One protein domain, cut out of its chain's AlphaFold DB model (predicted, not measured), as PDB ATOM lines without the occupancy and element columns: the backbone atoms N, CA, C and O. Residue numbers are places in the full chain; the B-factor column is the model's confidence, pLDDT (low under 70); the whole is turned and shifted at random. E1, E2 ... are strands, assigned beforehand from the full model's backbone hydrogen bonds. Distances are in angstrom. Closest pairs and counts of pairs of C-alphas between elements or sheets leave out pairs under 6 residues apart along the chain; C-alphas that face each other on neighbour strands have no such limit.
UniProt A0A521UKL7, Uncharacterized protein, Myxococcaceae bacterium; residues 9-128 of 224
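AT A GLANCE: This is residues 9 to 128 of the 224 residues of an uncharacterized protein of Myxococcaceae bacterium (UniProt A0A521UKL7). One strongly twisted sheet of eight strands is bent back on itself, with E4, E8 and E5 in one leaf partly face to face with E2, E3, E7 and E6 in the other, and the bent strand E1 as the hinge. The hairpin E6 and E7 reaches away from the fold and ends in the long loop 97 to 111, while loop 42 to 59 lies at the far end of the hairpin E2 and E3. The printed part has 120 residues with no named helix and eight named strands, E1 to E8 in chain order; the mixed sheet runs E4, E8, E5, E1, E2, E3, E7, E6. The class is all strand, though only 58 of the 120 residues are in named elements, under half. The whole is only just compact, close to loose, with a radius of gyration of the C-alphas of 15.8 A and spans of 44 by 38 by 25 A.

IN THESE COORDINATES: E1, residues 10 to 20, begins with C-alpha 10 at (-33.838, 49.011, 26.997) and is 19.1 A long. E2, residues 34 to 41, is 23.7 A long. E3, residues 60 to 68, spans 26.8 A from C-alpha 60 at (-11.780, 52.152, 24.326). E4, residues 71 to 73, is 6.9 A long, and E5, residues 83 to 89, 19.1 A. E6, residues 91 to 96, and E7, residues 112 to 118, are each 15.2 A long. E8, residues 121 to 127, is 17.6 A long and ends with C-alpha 127 at (-18.575, 34.323, 25.817).

HOW THE PARTS SIT: E1 bends by 96 degrees at residue 13 and its pairing is staggered, with E5 over residues 10 to 16 and with E2 over residues 16 to 20. E1, E2 and E3 form a meander, each strand the antiparallel neighbour of the one before; N 16 and O 37 are 2.8 A apart, and N 61 and O 40 2.7 A. E3 and E7 are parallel, with N 117 and O 66 at 2.9 A. E7 and E6 are antiparallel, with N 93 and O 116 at 2.8 A. On the other side of E1, E5 is antiparallel to it, with N 85 and O 15 at 2.8 A. E8 and E5 are antiparallel, with N 121 and O 88 at 2.8 A. The edge strand E4 is parallel to E8, with N 73 and O 122 at 2.8 A. E5 runs on into E6 at 89 degrees, and E7 into E8 at 84 degrees. The edge strands E4 and E6 are apart.

THE WHOLE: The C-alphas farthest apart, of Ala 76 and Ser 103, are 45.7 A apart. The printed part has no cut. The links E1 to E2, E2 to E3 and E6 to E7 are long. The mean pLDDT of the printed part is 77.4; residues 23 to 31, 43 to 51 and 96 to 113 are under 70.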
ATOM      1  N   PRO A   9     -37.772  51.859  27.316       84.75
ATOM      2  CA  PRO A   9     -37.372  50.472  27.133       84.75
ATOM      3  C   PRO A   9     -35.875  50.382  26.829       84.75
ATOM      4  O   PRO A   9     -35.309  51.282  26.204       84.75
ATOM      5  N   VAL A  10     -35.251  49.287  27.262       85.00
ATOM      6  CA  VAL A  10     -33.838  49.011  26.997       85.00
ATOM      7  C   VAL A  10     -33.723  47.846  26.021       85.00
ATOM      8  O   VAL A  10     -34.313  46.786  26.218       85.00
ATOM      9  N   GLU A  11     -32.942  48.067  24.970       88.44
ATOM     10  CA  GLU A  11     -32.487  47.045  24.036       88.44
ATOM     11  C   GLU A  11     -30.992  47.280  23.816       88.44
ATOM     12  O   GLU A  11     -30.573  48.356  23.380       88.44
ATOM     13  N   ALA A  12     -30.185  46.315  24.239       88.06
ATOM     14  CA  ALA A  12     -28.738  46.367  24.156       88.06
ATOM     15  C   ALA A  12     -28.195  44.962  23.903       88.06
ATOM     16  O   ALA A  12     -28.735  43.983  24.418       88.06
ATOM     17  N   HIS A  13     -27.122  44.885  23.127       90.25
ATOM     18  CA  HIS A  13     -26.548  43.630  22.662       90.25
ATOM     19  C   HIS A  13     -25.076  43.544  23.030       90.25
ATOM     20  O   HIS A  13     -24.431  44.575  23.239       90.25
ATOM     21  N   ASP A  14     -24.571  42.313  23.092       90.12
ATOM     22  CA  ASP A  14     -23.149  42.010  23.293       90.12
ATOM     23  C   ASP A  14     -22.537  42.677  24.538       90.12
ATOM     24  O   ASP A  14     -21.348  43.010  24.585       90.12
ATOM     25  N   LEU A  15     -23.349  42.858  25.583       92.62
ATOM     26  CA  LEU A  15     -22.874  43.376  26.858       92.62
ATOM     27  C   LEU A  15     -22.118  42.277  27.596       92.62
ATOM     28  O   LEU A  15     -22.579  41.143  27.692       92.62
ATOM     29  N   GLN A  16     -20.973  42.609  28.175       94.88
ATOM     30  CA  GLN A  16     -20.198  41.657  28.953       94.88
ATOM     31  C   GLN A  16     -20.647  41.665  30.413       94.88
ATOM     32  O   GLN A  16     -20.628  42.706  31.070       94.88
ATOM     33  N   VAL A  17     -20.993  40.500  30.956       94.50
ATOM     34  CA  VAL A  17     -21.200  40.327  32.399       94.50
ATOM     35  C   VAL A  17     -19.855  40.493  33.105       94.50
ATOM     36  O   VAL A  17     -18.893  39.791  32.790       94.50
ATOM     37  N   VAL A  18     -19.785  41.392  34.087       94.75
ATOM     38  CA  VAL A  18     -18.561  41.622  34.881       94.75
ATOM     39  C   VAL A  18     -18.670  41.145  36.314       94.75
ATOM     40  O   VAL A  18     -17.668  40.723  36.898       94.75
ATOM     41  N   ALA A  19     -19.880  41.179  36.861       92.88
ATOM     42  CA  ALA A  19     -20.195  40.687  38.186       92.88
ATOM     43  C   ALA A  19     -21.674  40.322  38.270       92.88
ATOM     44  O   ALA A  19     -22.504  40.797  37.494       92.88
ATOM     45  N   TYR A  20     -22.005  39.490  39.244       89.62
ATOM     46  CA  TYR A  20     -23.376  39.192  39.603       89.62
ATOM     47  C   TYR A  20     -23.434  38.930  41.099       89.62
ATOM     48  O   TYR A  20     -22.505  38.362  41.678       89.62
ATOM     49  N   ASP A  21     -24.528  39.349  41.712       83.56
ATOM     50  CA  ASP A  21     -24.826  39.006  43.085       83.56
ATOM     51  C   ASP A  21     -25.390  37.581  43.134       83.56
ATOM     52  O   ASP A  21     -26.495  37.296  42.662       83.56
ATOM     53  N   ALA A  22     -24.585  36.664  43.667       73.62
ATOM     54  CA  ALA A  22     -24.979  35.278  43.872       73.62
ATOM     55  C   ALA A  22     -25.901  35.103  45.090       73.62
ATOM     56  O   ALA A  22     -26.400  33.994  45.312       73.62
ATOM     57  N   HIS A  23     -26.107  36.156  45.891       64.50
ATOM     58  CA  HIS A  23     -27.023  36.122  47.012       64.50
ATOM     59  C   HIS A  23     -28.462  36.043  46.504       64.50
ATOM     60  O   HIS A  23     -28.992  36.939  45.848       64.50
ATOM     61  N   ASP A  24     -29.107  34.929  46.822       57.06
ATOM     62  CA  ASP A  24     -30.518  34.728  46.545       57.06
ATOM     63  C   ASP A  24     -31.353  35.447  47.605       57.06
ATOM     64  O   ASP A  24     -31.872  34.838  48.544       57.06
ATOM     65  N   GLU A  25     -31.503  36.763  47.428       52.25
ATOM     66  CA  GLU A  25     -32.329  37.634  48.281       52.25
ATOM     67  C   GLU A  25     -33.780  37.130  48.424       52.25
ATOM     68  O   GLU A  25     -34.503  37.522  49.339       52.25
ATOM     69  N   THR A  26     -34.227  36.255  47.515       49.97
ATOM     70  CA  THR A  26     -35.594  35.726  47.471       49.97
ATOM     71  C   THR A  26     -35.753  34.323  48.058       49.97
ATOM     72  O   THR A  26     -36.889  33.858  48.160       49.97
ATOM     73  N   MET A  27     -34.655  33.650  48.428       51.09
ATOM     74  CA  MET A  27     -34.620  32.235  48.839       51.09
ATOM     75  C   MET A  27     -35.266  31.256  47.828       51.09
ATOM     76  O   MET A  27     -35.678  30.157  48.202       51.09
ATOM     77  N   ASN A  28     -35.368  31.645  46.549       55.03
ATOM     78  CA  ASN A  28     -35.992  30.871  45.465       55.03
ATOM     79  C   ASN A  28     -35.005  30.474  44.345       55.03
ATOM     80  O   ASN A  28     -35.415  30.071  43.256       55.03
ATOM     81  N   GLY A  29     -33.703  30.582  44.596       51.81
ATOM     82  CA  GLY A  29     -32.607  30.303  43.672       51.81
ATOM     83  C   GLY A  29     -32.368  31.390  42.622       51.81
ATOM     84  O   GLY A  29     -31.771  31.088  41.582       51.81
ATOM     85  N   ASN A  30     -32.849  32.619  42.847       56.16
ATOM     86  CA  ASN A  30     -32.684  33.716  41.896       56.16
ATOM     87  C   ASN A  30     -31.335  34.406  42.104       56.16
ATOM     88  O   ASN A  30     -30.942  34.701  43.224       56.16
ATOM     89  N   ILE A  31     -30.645  34.686  41.003       63.88
ATOM     90  CA  ILE A  31     -29.480  35.571  41.000       63.88
ATOM     91  C   ILE A  31     -29.981  37.001  41.205       63.88
ATOM     92  O   ILE A  31     -30.971  37.391  40.575       63.88
ATOM     93  N   GLY A  32     -29.309  37.743  42.085       75.50
ATOM     94  CA  GLY A  32     -29.618  39.128  42.409       75.50
ATOM     95  C   GLY A  32     -29.218  40.092  41.291       75.50
ATOM     96  O   GLY A  32     -29.450  39.860  40.102       75.50
ATOM     97  N   THR A  33     -28.627  41.217  41.673       86.88
ATOM     98  CA  THR A  33     -28.189  42.247  40.725       86.88
ATOM     99  C   THR A  33     -27.091  41.712  39.800       86.88
ATOM    100  O   THR A  33     -26.066  41.222  40.262       86.88
ATOM    101  N   VAL A  34     -27.273  41.838  38.484       91.56
ATOM    102  CA  VAL A  34     -26.225  41.574  37.484       91.56
ATOM    103  C   VAL A  34     -25.632  42.901  37.039       91.56
ATOM    104  O   VAL A  34     -26.360  43.871  36.825       91.56
ATOM    105  N   TYR A  35     -24.312  42.936  36.895       93.69
ATOM    106  CA  TYR A  35     -23.573  44.075  36.375       93.69
ATOM    107  C   TYR A  35     -23.021  43.711  35.008       93.69
ATOM    108  O   TYR A  35     -22.292  42.723  34.855       93.69
ATOM    109  N   VAL A  36     -23.387  44.514  34.018       93.31
ATOM    110  CA  VAL A  36     -22.973  44.341  32.629       93.31
ATOM    111  C   VAL A  36     -22.291  45.608  32.143       93.31
ATOM    112  O   VAL A  36     -22.648  46.710  32.565       93.31
ATOM    113  N   GLN A  37     -21.313  45.456  31.256       92.06
ATOM    114  CA  GLN A  37     -20.620  46.585  30.656       92.06
ATOM    115  C   GLN A  37     -20.441  46.430  29.149       92.06
ATOM    116  O   GLN A  37     -20.348  45.321  28.626       92.06
ATOM    117  N   GLU A  38     -20.349  47.562  28.463       87.88
ATOM    118  CA  GLU A  38     -20.029  47.646  27.041       87.88
ATOM    119  C   GLU A  38     -18.650  48.282  26.856       87.88
ATOM    120  O   GLU A  38     -18.358  49.314  27.470       87.88
ATOM    121  N   MET A  39     -17.828  47.680  25.993       83.56
ATOM    122  CA  MET A  39     -16.541  48.216  25.546       83.56
ATOM    123  C   MET A  39     -16.693  48.806  24.149       83.56
ATOM    124  O   MET A  39     -17.154  48.120  23.239       83.56
ATOM    125  N   MET A  40     -16.276  50.055  23.949       78.75
ATOM    126  CA  MET A  40     -16.474  50.746  22.668       78.75
ATOM    127  C   MET A  40     -15.212  51.491  22.247       78.75
ATOM    128  O   MET A  40     -14.597  52.121  23.101       78.75
ATOM    129  N   PRO A  41     -14.823  51.500  20.963       78.06
ATOM    130  CA  PRO A  41     -13.623  52.204  20.515       78.06
ATOM    131  C   PRO A  41     -13.626  53.702  20.862       78.06
ATOM    132  O   PRO A  41     -14.612  54.414  20.653       78.06
ATOM    133  N   ALA A  42     -12.493  54.202  21.348       70.12
ATOM    134  CA  ALA A  42     -12.296  55.614  21.641       70.12
ATOM    135  C   ALA A  42     -12.108  56.396  20.331       70.12
ATOM    136  O   ALA A  42     -11.076  56.309  19.672       70.12
ATOM    137  N   GLY A  43     -13.123  57.155  19.920       60.00
ATOM    138  CA  GLY A  43     -13.063  57.917  18.666       60.00
ATOM    139  C   GLY A  43     -14.413  58.373  18.130       60.00
ATOM    140  O   GLY A  43     -14.460  59.241  17.264       60.00
ATOM    141  N   ASN A  44     -15.512  57.846  18.668       55.50
ATOM    142  CA  ASN A  44     -16.832  58.381  18.387       55.50
ATOM    143  C   ASN A  44     -17.046  59.666  19.220       55.50
ATOM    144  O   ASN A  44     -17.032  59.633  20.449       55.50
ATOM    145  N   THR A  45     -17.136  60.825  18.561       48.09
ATOM    146  CA  THR A  45     -17.431  62.130  19.194       48.09
ATOM    147  C   THR A  45     -18.924  62.450  19.219       48.09
ATOM    148  O   THR A  45     -19.333  63.312  19.988       48.09
ATOM    149  N   ASP A  46     -19.729  61.719  18.443       49.75
ATOM    150  CA  ASP A  46     -21.196  61.694  18.538       49.75
ATOM    151  C   ASP A  46     -21.671  60.644  19.558       49.75
ATOM    152  O   ASP A  46     -22.836  60.246  19.584       49.75
ATOM    153  N   ASP A  47     -20.741  60.172  20.389       43.66
ATOM    154  CA  ASP A  47     -20.943  59.107  21.350       43.66
ATOM    155  C   ASP A  47     -21.897  59.568  22.469       43.66
ATOM    156  O   ASP A  47     -21.539  60.421  23.293       43.66
ATOM    157  N   PRO A  48     -23.118  59.006  22.537       42.66
ATOM    158  CA  PRO A  48     -24.127  59.410  23.505       42.66
ATOM    159  C   PRO A  48     -23.840  58.871  24.914       42.66
ATOM    160  O   PRO A  48     -24.688  58.995  25.801       42.66
ATOM    161  N   PHE A  49     -22.685  58.233  25.113       45.22
ATOM    162  CA  PHE A  49     -22.305  57.595  26.359       45.22
ATOM    163  C   PHE A  49     -21.347  58.417  27.195       45.22
ATOM    164  O   PHE A  49     -20.973  57.958  28.262       45.22
ATOM    165  N   LEU A  50     -20.996  59.647  26.809       49.41
ATOM    166  CA  LEU A  50     -20.442  60.586  27.784       49.41
ATOM    167  C   LEU A  50     -21.421  60.688  28.976       49.41
ATOM    168  O   LEU A  50     -22.584  61.037  28.769       49.41
ATOM    169  N   PRO A  51     -20.991  60.344  30.207       60.19
ATOM    170  CA  PRO A  51     -19.607  60.393  30.688       60.19
ATOM    171  C   PRO A  51     -18.912  59.027  30.928       60.19
ATOM    172  O   PRO A  51     -18.305  58.857  31.971       60.19
ATOM    173  N   CYS A  52     -18.948  58.046  30.029       75.00
ATOM    174  CA  CYS A  52     -18.257  56.767  30.238       75.00
ATOM    175  C   CYS A  52     -16.723  56.931  30.235       75.00
ATOM    176  O   CYS A  52     -16.186  57.600  29.336       75.00
ATOM    177  N   PRO A  53     -16.013  56.328  31.211       75.38
ATOM    178  CA  PRO A  53     -14.557  56.392  31.334       75.38
ATOM    179  C   PRO A  53     -13.836  55.795  30.122       75.38
ATOM    180  O   PRO A  53     -14.352  54.902  29.450       75.38
ATOM    181  N   LEU A  54     -12.626  56.293  29.863       74.44
ATOM    182  CA  LEU A  54     -11.672  55.704  28.923       74.44
ATOM    183  C   LEU A  54     -10.790  54.685  29.651       74.44
ATOM    184  O   LEU A  54     -10.499  54.868  30.829       74.44
ATOM    185  N   LEU A  55     -10.319  53.673  28.923       76.00
ATOM    186  CA  LEU A  55      -9.161  52.882  29.336       76.00
ATOM    187  C   LEU A  55      -7.891  53.749  29.387       76.00
ATOM    188  O   LEU A  55      -7.794  54.764  28.687       76.00
ATOM    189  N   ASP A  56      -6.889  53.300  30.142       75.69
ATOM    190  CA  ASP A  56      -5.582  53.960  30.276       75.69
ATOM    191  C   ASP A  56      -4.878  54.178  28.936       75.69
ATOM    192  O   ASP A  56      -4.334  55.250  28.662       75.69
ATOM    193  N   ASP A  57      -4.934  53.168  28.067       78.88
ATOM    194  CA  ASP A  57      -4.372  53.212  26.717       78.88
ATOM    195  C   ASP A  57      -5.206  54.069  25.746       78.88
ATOM    196  O   ASP A  57      -4.817  54.272  24.594       78.88
ATOM    197  N   ARG A  58      -6.351  54.587  26.218       76.75
ATOM    198  CA  ARG A  58      -7.334  55.372  25.467       76.75
ATOM    199  C   ARG A  58      -7.811  54.682  24.193       76.75
ATOM    200  O   ARG A  58      -8.221  55.376  23.267       76.75
ATOM    201  N   SER A  59      -7.759  53.354  24.127       79.38
ATOM    202  CA  SER A  59      -8.219  52.591  22.961       79.38
ATOM    203  C   SER A  59      -9.736  52.401  22.960       79.38
ATOM    204  O   SER A  59     -10.353  52.338  21.893       79.38
ATOM    205  N   ALA A  60     -10.352  52.370  24.146       79.00
ATOM    206  CA  ALA A  60     -11.780  52.152  24.326       79.00
ATOM    207  C   ALA A  60     -12.375  52.936  25.509       79.00
ATOM    208  O   ALA A  60     -11.665  53.414  26.393       79.00
ATOM    209  N   ARG A  61     -13.704  53.053  25.503       80.44
ATOM    210  CA  ARG A  61     -14.562  53.505  26.599       80.44
ATOM    211  C   ARG A  61     -15.299  52.324  27.206       80.44
ATOM    212  O   ARG A  61     -15.632  51.384  26.486       80.44
ATOM    213  N   VAL A  62     -15.616  52.428  28.493       85.12
ATOM    214  CA  VAL A  62     -16.350  51.398  29.232       85.12
ATOM    215  C   VAL A  62     -17.599  51.997  29.854       85.12
ATOM    216  O   VAL A  62     -17.512  52.957  30.612       85.12
ATOM    217  N   CYS A  63     -18.762  51.427  29.557       83.56
ATOM    218  CA  CYS A  63     -20.024  51.839  30.163       83.56
ATOM    219  C   CYS A  63     -20.626  50.692  30.949       83.56
ATOM    220  O   CYS A  63     -20.965  49.676  30.352       83.56
ATOM    221  N   GLY A  64     -20.801  50.876  32.252       88.19
ATOM    222  CA  GLY A  64     -21.460  49.903  33.108       88.19
ATOM    223  C   GLY A  64     -22.929  50.223  33.368       88.19
ATOM    224  O   GLY A  64     -23.337  51.386  33.393       88.19
ATOM    225  N   ILE A  65     -23.726  49.183  33.608       88.50
ATOM    226  CA  ILE A  65     -25.074  49.299  34.165       88.50
ATOM    227  C   ILE A  65     -25.391  48.079  35.035       88.50
ATOM    228  O   ILE A  65     -24.876  46.981  34.815       88.50
ATOM    229  N   SER A  66     -26.250  48.271  36.033       91.19
ATOM    230  CA  SER A  66     -26.783  47.176  36.845       91.19
ATOM    231  C   SER A  66     -28.190  46.775  36.390       91.19
ATOM    232  O   SER A  66     -28.883  47.542  35.720       91.19
ATOM    233  N   THR A  67     -28.652  45.593  36.779       90.44
ATOM    234  CA  THR A  67     -30.024  45.133  36.514       90.44
ATOM    235  C   THR A  67     -30.745  44.771  37.802       90.44
ATOM    236  O   THR A  67     -30.133  44.171  38.681       90.44
ATOM    237  N   PHE A  68     -32.050  45.019  37.889       87.06
ATOM    238  CA  PHE A  68     -32.865  44.636  39.047       87.06
ATOM    239  C   PHE A  68     -34.078  43.812  38.642       87.06
ATOM    240  O   PHE A  68     -34.780  44.160  37.692       87.06
ATOM    241  N   ARG A  69     -34.358  42.746  39.407       86.31
ATOM    242  CA  ARG A  69     -35.427  41.766  39.127       86.31
ATOM    243  C   ARG A  69     -35.333  41.175  37.718       86.31
ATOM    244  O   ARG A  69     -36.313  41.140  36.977       86.31
ATOM    245  N   THR A  70     -34.136  40.744  37.361       88.25
ATOM    246  CA  THR A  70     -33.810  40.218  36.038       88.25
ATOM    247  C   THR A  70     -34.478  38.875  35.770       88.25
ATOM    248  O   THR A  70     -34.465  37.979  36.614       88.25
ATOM    249  N   LEU A  71     -35.034  38.733  34.569       89.56
ATOM    250  CA  LEU A  71     -35.455  37.459  33.998       89.56
ATOM    251  C   LEU A  71     -34.343  36.906  33.104       89.56
ATOM    252  O   LEU A  71     -33.599  37.663  32.483       89.56
ATOM    253  N   TYR A  72     -34.254  35.584  33.001       90.69
ATOM    254  CA  TYR A  72     -33.232  34.912  32.202       90.69
ATOM    255  C   TYR A  72     -33.858  34.111  31.064       90.69
ATOM    256  O   TYR A  72     -34.870  33.429  31.254       90.69
ATOM    257  N   SER A  73     -33.234  34.176  29.888       89.75
ATOM    258  CA  SER A  73     -33.592  33.393  28.707       89.75
ATOM    259  C   SER A  73     -32.368  32.627  28.180       89.75
ATOM    260  O   SER A  73     -31.387  33.247  27.777       89.75
ATOM    261  N   PRO A  74     -32.391  31.282  28.166       88.50
ATOM    262  CA  PRO A  74     -33.415  30.419  28.761       88.50
ATOM    263  C   PRO A  74     -33.487  30.582  30.292       88.50
ATOM    264  O   PRO A  74     -32.519  30.999  30.918       88.50
ATOM    265  N   LEU A  75     -34.601  30.184  30.922       84.81
ATOM    266  CA  LEU A  75     -34.827  30.281  32.386       84.81
ATOM    267  C   LEU A  75     -33.708  29.662  33.250       84.81
ATOM    268  O   LEU A  75     -33.473  30.072  34.387       84.81
ATOM    269  N   ALA A  76     -33.023  28.651  32.715       84.81
ATOM    270  CA  ALA A  76     -31.916  27.971  33.380       84.81
ATOM    271  C   ALA A  76     -30.564  28.687  33.216       84.81
ATOM    272  O   ALA A  76     -29.575  28.232  33.787       84.81
ATOM    273  N   TYR A  77     -30.495  29.776  32.445       87.69
ATOM    274  CA  TYR A  77     -29.264  30.537  32.283       87.69
ATOM    275  C   TYR A  77     -28.820  31.120  33.631       87.69
ATOM    276  O   TYR A  77     -29.628  31.539  34.467       87.69
ATOM    277  N   ARG A  78     -27.511  31.054  33.868       87.56
ATOM    278  CA  ARG A  78     -26.845  31.524  35.079       87.56
ATOM    279  C   ARG A  78     -25.653  32.364  34.623       87.56
ATOM    280  O   ARG A  78     -24.664  31.753  34.212       87.56
ATOM    281  N   PRO A  79     -25.756  33.706  34.629       89.00
ATOM    282  CA  PRO A  79     -24.679  34.574  34.177       89.00
ATOM    283  C   PRO A  79     -23.386  34.331  34.947       89.00
ATOM    284  O   PRO A  79     -23.395  34.032  36.144       89.00
ATOM    285  N   ARG A  80     -22.267  34.478  34.241       90.38
ATOM    286  CA  ARG A  80     -20.914  34.425  34.794       90.38
ATOM    287  C   ARG A  80     -20.079  35.570  34.225       90.38
ATOM    288  O   ARG A  80     -20.303  35.956  33.081       90.38
ATOM    289  N   PRO A  81     -19.094  36.099  34.976       92.50
ATOM    290  CA  PRO A  81     -18.142  37.052  34.434       92.50
ATOM    291  C   PRO A  81     -17.506  36.533  33.140       92.50
ATOM    292  O   PRO A  81     -17.015  35.404  33.109       92.50
ATOM    293  N   GLY A  82     -17.520  37.360  32.093       92.38
ATOM    294  CA  GLY A  82     -17.038  37.020  30.751       92.38
ATOM    295  C   GLY A  82     -18.123  36.558  29.770       92.38
ATOM    296  O   GLY A  82     -17.886  36.590  28.562       92.38
ATOM    297  N   ASP A  83     -19.317  36.190  30.241       95.06
ATOM    298  CA  ASP A  83     -20.447  35.935  29.342       95.06
ATOM    299  C   ASP A  83     -20.797  37.208  28.558       95.06
ATOM    300  O   ASP A  83     -20.790  38.310  29.115       95.06
ATOM    301  N   LEU A  84     -21.138  37.042  27.281       95.19
ATOM    302  CA  LEU A  84     -21.789  38.074  26.479       95.19
ATOM    303  C   LEU A  84     -23.298  37.869  26.542       95.19
ATOM    304  O   LEU A  84     -23.787  36.734  26.444       95.19
ATOM    305  N   VAL A  85     -24.023  38.965  26.737       94.94
ATOM    306  CA  VAL A  85     -25.466  38.948  26.901       94.94
ATOM    307  C   VAL A  85     -26.165  40.068  26.151       94.94
ATOM    308  O   VAL A  85     -25.698  41.204  26.082       94.94
ATOM    309  N   ASP A  86     -27.365  39.738  25.696       94.44
ATOM    310  CA  ASP A  86     -28.337  40.692  25.198       94.44
ATOM    311  C   ASP A  86     -29.326  41.026  26.317       94.44
ATOM    312  O   ASP A  86     -29.883  40.141  26.977       94.44
ATOM    313  N   VAL A  87     -29.546  42.321  26.530       92.38
ATOM    314  CA  VAL A  87     -30.499  42.868  27.497       92.38
ATOM    315  C   VAL A  87     -31.666  43.452  26.718       92.38
ATOM    316  O   VAL A  87     -31.504  44.406  25.961       92.38
ATOM    317  N   SER A  88     -32.856  42.898  26.928       92.06
ATOM    318  CA  SER A  88     -34.075  43.353  26.259       92.06
ATOM    319  C   SER A  88     -35.236  43.529  27.232       92.06
ATOM    320  O   SER A  88     -35.304  42.899  28.294       92.06
ATOM    321  N   GLY A  89     -36.179  44.390  26.855       88.88
ATOM    322  CA  GLY A  89     -37.332  44.713  27.683       88.88
ATOM    323  C   GLY A  89     -36.948  45.525  28.921       88.88
ATOM    324  O   GLY A  89     -35.949  46.241  28.944       88.88
ATOM    325  N   GLY A  90     -37.781  45.440  29.958       88.50
ATOM    326  CA  GLY A  90     -37.618  46.254  31.158       88.50
ATOM    327  C   GLY A  90     -37.700  47.757  30.884       88.50
ATOM    328  O   GLY A  90     -38.118  48.207  29.814       88.50
ATOM    329  N   THR A  91     -37.314  48.546  31.879       87.69
ATOM    330  CA  THR A  91     -37.244  50.007  31.768       87.69
ATOM    331  C   THR A  91     -35.964  50.523  32.394       87.69
ATOM    332  O   THR A  91     -35.597  50.073  33.482       87.69
ATOM    333  N   TYR A  92     -35.332  51.504  31.755       85.44
ATOM    334  CA  TYR A  92     -34.262  52.276  32.376       85.44
ATOM    335  C   TYR A  92     -34.802  53.012  33.607       85.44
ATOM    336  O   TYR A  92     -35.841  53.674  33.535       85.44
ATOM    337  N   ASP A  93     -34.112  52.872  34.730       81.81
ATOM    338  CA  ASP A  93     -34.463  53.459  36.015       81.81
ATOM    339  C   ASP A  93     -33.224  54.131  36.622       81.81
ATOM    340  O   ASP A  93     -32.090  53.683  36.437       81.81
ATOM    341  N   GLU A  94     -33.453  55.218  37.348       77.69
ATOM    342  CA  GLU A  94     -32.433  55.888  38.153       77.69
ATOM    343  C   GLU A  94     -33.048  56.176  39.519       77.69
ATOM    344  O   GLU A  94     -34.175  56.672  39.624       77.69
ATOM    345  N   PHE A  95     -32.306  55.896  40.586       72.19
ATOM    346  CA  PHE A  95     -32.735  56.283  41.919       72.19
ATOM    347  C   PHE A  95     -32.680  57.802  42.037       72.19
ATOM    348  O   PHE A  95     -31.665  58.429  41.752       72.19
ATOM    349  N   THR A  96     -33.769  58.409  42.497       68.44
ATOM    350  CA  THR A  96     -33.775  59.824  42.863       68.44
ATOM    351  C   THR A  96     -33.580  59.974  44.362       68.44
ATOM    352  O   THR A  96     -34.217  59.280  45.155       68.44
ATOM    353  N   CYS A  97     -32.741  60.919  44.772       62.50
ATOM    354  CA  CYS A  97     -32.759  61.416  46.146       62.50
ATOM    355  C   CYS A  97     -33.069  62.902  46.239       62.50
ATOM    356  O   CYS A  97     -32.680  63.559  47.216       62.50
ATOM    357  N   SER A  98     -33.813  63.423  45.256       57.94
ATOM    358  CA  SER A  98     -34.424  64.745  45.344       57.94
ATOM    359  C   SER A  98     -35.140  64.902  46.697       57.94
ATOM    360  O   SER A  98     -36.101  64.208  47.013       57.94
ATOM    361  N   GLY A  99     -34.614  65.788  47.547       52.94
ATOM    362  CA  GLY A  99     -35.181  66.105  48.862       52.94
ATOM    363  C   GLY A  99     -34.740  65.237  50.050       52.94
ATOM    364  O   GLY A  99     -35.073  65.598  51.175       52.94
ATOM    365  N   VAL A 100     -33.972  64.154  49.855       56.31
ATOM    366  CA  VAL A 100     -33.557  63.243  50.954       56.31
ATOM    367  C   VAL A 100     -32.046  63.252  51.198       56.31
ATOM    368  O   VAL A 100     -31.613  63.147  52.342       56.31
ATOM    369  N   CYS A 101     -31.224  63.433  50.158       54.94
ATOM    370  CA  CYS A 101     -29.764  63.402  50.315       54.94
ATOM    371  C   CYS A 101     -29.157  64.657  50.985       54.94
ATOM    372  O   CYS A 101     -27.959  64.678  51.260       54.94
ATOM    373  N   GLY A 102     -29.950  65.695  51.274       51.66
ATOM    374  CA  GLY A 102     -29.475  66.974  51.819       51.66
ATOM    375  C   GLY A 102     -29.048  67.991  50.750       51.66
ATOM    376  O   GLY A 102     -29.108  67.721  49.550       51.66
ATOM    377  N   SER A 103     -28.651  69.189  51.189       47.19
ATOM    378  CA  SER A 103     -28.286  70.305  50.303       47.19
ATOM    379  C   SER A 103     -26.987  70.042  49.517       47.19
ATOM    380  O   SER A 103     -26.110  69.346  50.026       47.19
ATOM    381  N   PRO A 104     -26.842  70.604  48.300       50.84
ATOM    382  CA  PRO A 104     -25.656  70.472  47.454       50.84
ATOM    383  C   PRO A 104     -24.314  70.791  48.145       50.84
ATOM    384  O   PRO A 104     -24.294  71.592  49.083       50.84
ATOM    385  N   PRO A 105     -23.190  70.246  47.632       48.16
ATOM    386  CA  PRO A 105     -23.084  69.505  46.374       48.16
ATOM    387  C   PRO A 105     -23.379  68.013  46.562       48.16
ATOM    388  O   PRO A 105     -22.598  67.275  47.152       48.16
ATOM    389  N   GLN A 106     -24.514  67.566  46.021       55.59
ATOM    390  CA  GLN A 106     -24.720  66.153  45.736       55.59
ATOM    391  C   GLN A 106     -23.814  65.803  44.550       55.59
ATOM    392  O   GLN A 106     -23.727  66.616  43.625       55.59
ATOM    393  N   PRO A 107     -23.170  64.625  44.524       54.41
ATOM    394  CA  PRO A 107     -22.327  64.229  43.393       54.41
ATOM    395  C   PRO A 107     -23.111  64.133  42.070       54.41
ATOM    396  O   PRO A 107     -22.513  64.126  40.998       54.41
ATOM    397  N   PHE A 108     -24.448  64.128  42.138       60.72
ATOM    398  CA  PHE A 108     -25.358  64.108  41.000       60.72
ATOM    399  C   PHE A 108     -26.136  65.435  40.909       60.72
ATOM    400  O   PHE A 108     -27.001  65.688  41.754       60.72
ATOM    401  N   PRO A 109     -25.876  66.286  39.895       57.50
ATOM    402  CA  PRO A 109     -26.475  67.623  39.776       57.50
ATOM    403  C   PRO A 109     -28.009  67.652  39.711       57.50
ATOM    404  O   PRO A 109     -28.624  68.645  40.089       57.50
ATOM    405  N   ASN A 110     -28.634  66.569  39.241       60.75
ATOM    406  CA  ASN A 110     -30.088  66.399  39.146       60.75
ATOM    407  C   ASN A 110     -30.666  65.496  40.257       60.75
ATOM    408  O   ASN A 110     -31.863  65.220  40.251       60.75
ATOM    409  N   GLY A 111     -29.832  65.028  41.195       61.41
ATOM    410  CA  GLY A 111     -30.226  64.110  42.265       61.41
ATOM    411  C   GLY A 111     -30.547  62.683  41.809       61.41
ATOM    412  O   GLY A 111     -30.987  61.896  42.647       61.41
ATOM    413  N   LEU A 112     -30.340  62.355  40.526       68.19
ATOM    414  CA  LEU A 112     -30.501  61.009  39.982       68.19
ATOM    415  C   LEU A 112     -29.171  60.255  40.063       68.19
ATOM    416  O   LEU A 112     -28.142  60.747  39.603       68.19
ATOM    417  N   PHE A 113     -29.188  59.067  40.653       67.12
ATOM    418  CA  PHE A 113     -28.020  58.224  40.873       67.12
ATOM    419  C   PHE A 113     -28.363  56.750  40.640       67.12
ATOM    420  O   PHE A 113     -29.529  56.374  40.621       67.12
ATOM    421  N   LEU A 114     -27.334  55.917  40.474       73.06
ATOM    422  CA  LEU A 114     -27.458  54.473  40.244       73.06
ATOM    423  C   LEU A 114     -28.283  54.112  38.984       73.06
ATOM    424  O   LEU A 114     -29.437  53.702  39.103       73.06
ATOM    425  N   PRO A 115     -27.702  54.239  37.774       77.94
ATOM    426  CA  PRO A 115     -28.335  53.740  36.557       77.94
ATOM    427  C   PRO A 115     -28.577  52.228  36.648       77.94
ATOM    428  O   PRO A 115     -27.669  51.442  36.953       77.94
ATOM    429  N   GLN A 116     -29.811  51.821  36.365       85.81
ATOM    430  CA  GLN A 116     -30.229  50.430  36.440       85.81
ATOM    431  C   GLN A 116     -31.280  50.106  35.378       85.81
ATOM    432  O   GLN A 116     -32.104  50.941  35.016       85.81
ATOM    433  N   VAL A 117     -31.289  48.869  34.888       88.56
ATOM    434  CA  VAL A 117     -32.400  48.350  34.083       88.56
ATOM    435  C   VAL A 117     -33.318  47.538  34.986       88.56
ATOM    436  O   VAL A 117     -32.908  46.529  35.563       88.56
ATOM    437  N   ARG A 118     -34.568  47.977  35.127       88.75
ATOM    438  CA  ARG A 118     -35.580  47.310  35.951       88.75
ATOM    439  C   ARG A 118     -36.359  46.285  35.134       88.75
ATOM    440  O   ARG A 118     -36.910  46.620  34.091       88.75
ATOM    441  N   MET A 119     -36.462  45.068  35.666       90.31
ATOM    442  CA  MET A 119     -37.150  43.915  35.072       90.31
ATOM    443  C   MET A 119     -36.740  43.594  33.617       90.31
ATOM    444  O   MET A 119     -37.622  43.346  32.791       90.31
ATOM    445  N   PRO A 120     -35.439  43.611  33.260       92.81
ATOM    446  CA  PRO A 120     -35.013  43.186  31.932       92.81
ATOM    447  C   PRO A 120     -35.093  41.667  31.779       92.81
ATOM    448  O   PRO A 120     -35.110  40.925  32.763       92.81
ATOM    449  N   THR A 121     -35.046  41.210  30.531       92.88
ATOM    450  CA  THR A 121     -34.669  39.839  30.185       92.88
ATOM    451  C   THR A 121     -33.228  39.824  29.681       92.88
ATOM    452  O   THR A 121     -32.903  40.542  28.736       92.88
ATOM    453  N   ILE A 122     -32.383  39.002  30.304       93.94
ATOM    454  CA  ILE A 122     -31.013  38.717  29.868       93.94
ATOM    455  C   ILE A 122     -30.999  37.400  29.094       93.94
ATOM    456  O   ILE A 122     -31.436  36.369  29.616       93.94
ATOM    457  N   ALA A 123     -30.445  37.426  27.884       94.88
ATOM    458  CA  ALA A 123     -30.170  36.238  27.088       94.88
ATOM    459  C   ALA A 123     -28.669  36.092  26.827       94.88
ATOM    460  O   ALA A 123     -28.001  37.076  26.537       94.88
ATOM    461  N   ASN A 124     -28.134  34.874  26.919       93.81
ATOM    462  CA  ASN A 124     -26.743  34.625  26.535       93.81
ATOM    463  C   ASN A 124     -26.586  34.754  25.012       93.81
ATOM    464  O   ASN A 124     -27.293  34.073  24.268       93.81
ATOM    465  N   SER A 125     -25.653  35.596  24.572       94.25
ATOM    466  CA  SER A 125     -25.271  35.758  23.162       94.25
ATOM    467  C   SER A 125     -23.881  35.183  22.862       94.25
ATOM    468  O   SER A 125     -23.544  34.943  21.703       94.25
ATOM    469  N   GLY A 126     -23.087  34.876  23.895       93.50
ATOM    470  CA  GLY A 126     -21.793  34.219  23.743       93.50
ATOM    471  C   GLY A 126     -20.923  34.288  24.993       93.50
ATOM    472  O   GLY A 126     -21.411  34.434  26.115       93.50
ATOM    473  N   VAL A 127     -19.612  34.169  24.788       91.81
ATOM    474  CA  VAL A 127     -18.575  34.323  25.817       91.81
ATOM    475  C   VAL A 127     -17.383  35.031  25.184       91.81
ATOM    476  O   VAL A 127     -16.990  34.706  24.062       91.81
ATOM    477  N   ALA A 128     -16.782  35.961  25.918       89.00
ATOM    478  CA  ALA A 128     -15.538  36.620  25.546       89.00
ATOM    479  C   ALA A 128     -14.575  36.650  26.743       89.00
ATOM    480  O   ALA A 128     -15.015  36.573  27.893       89.00
TER     481      ALA A 128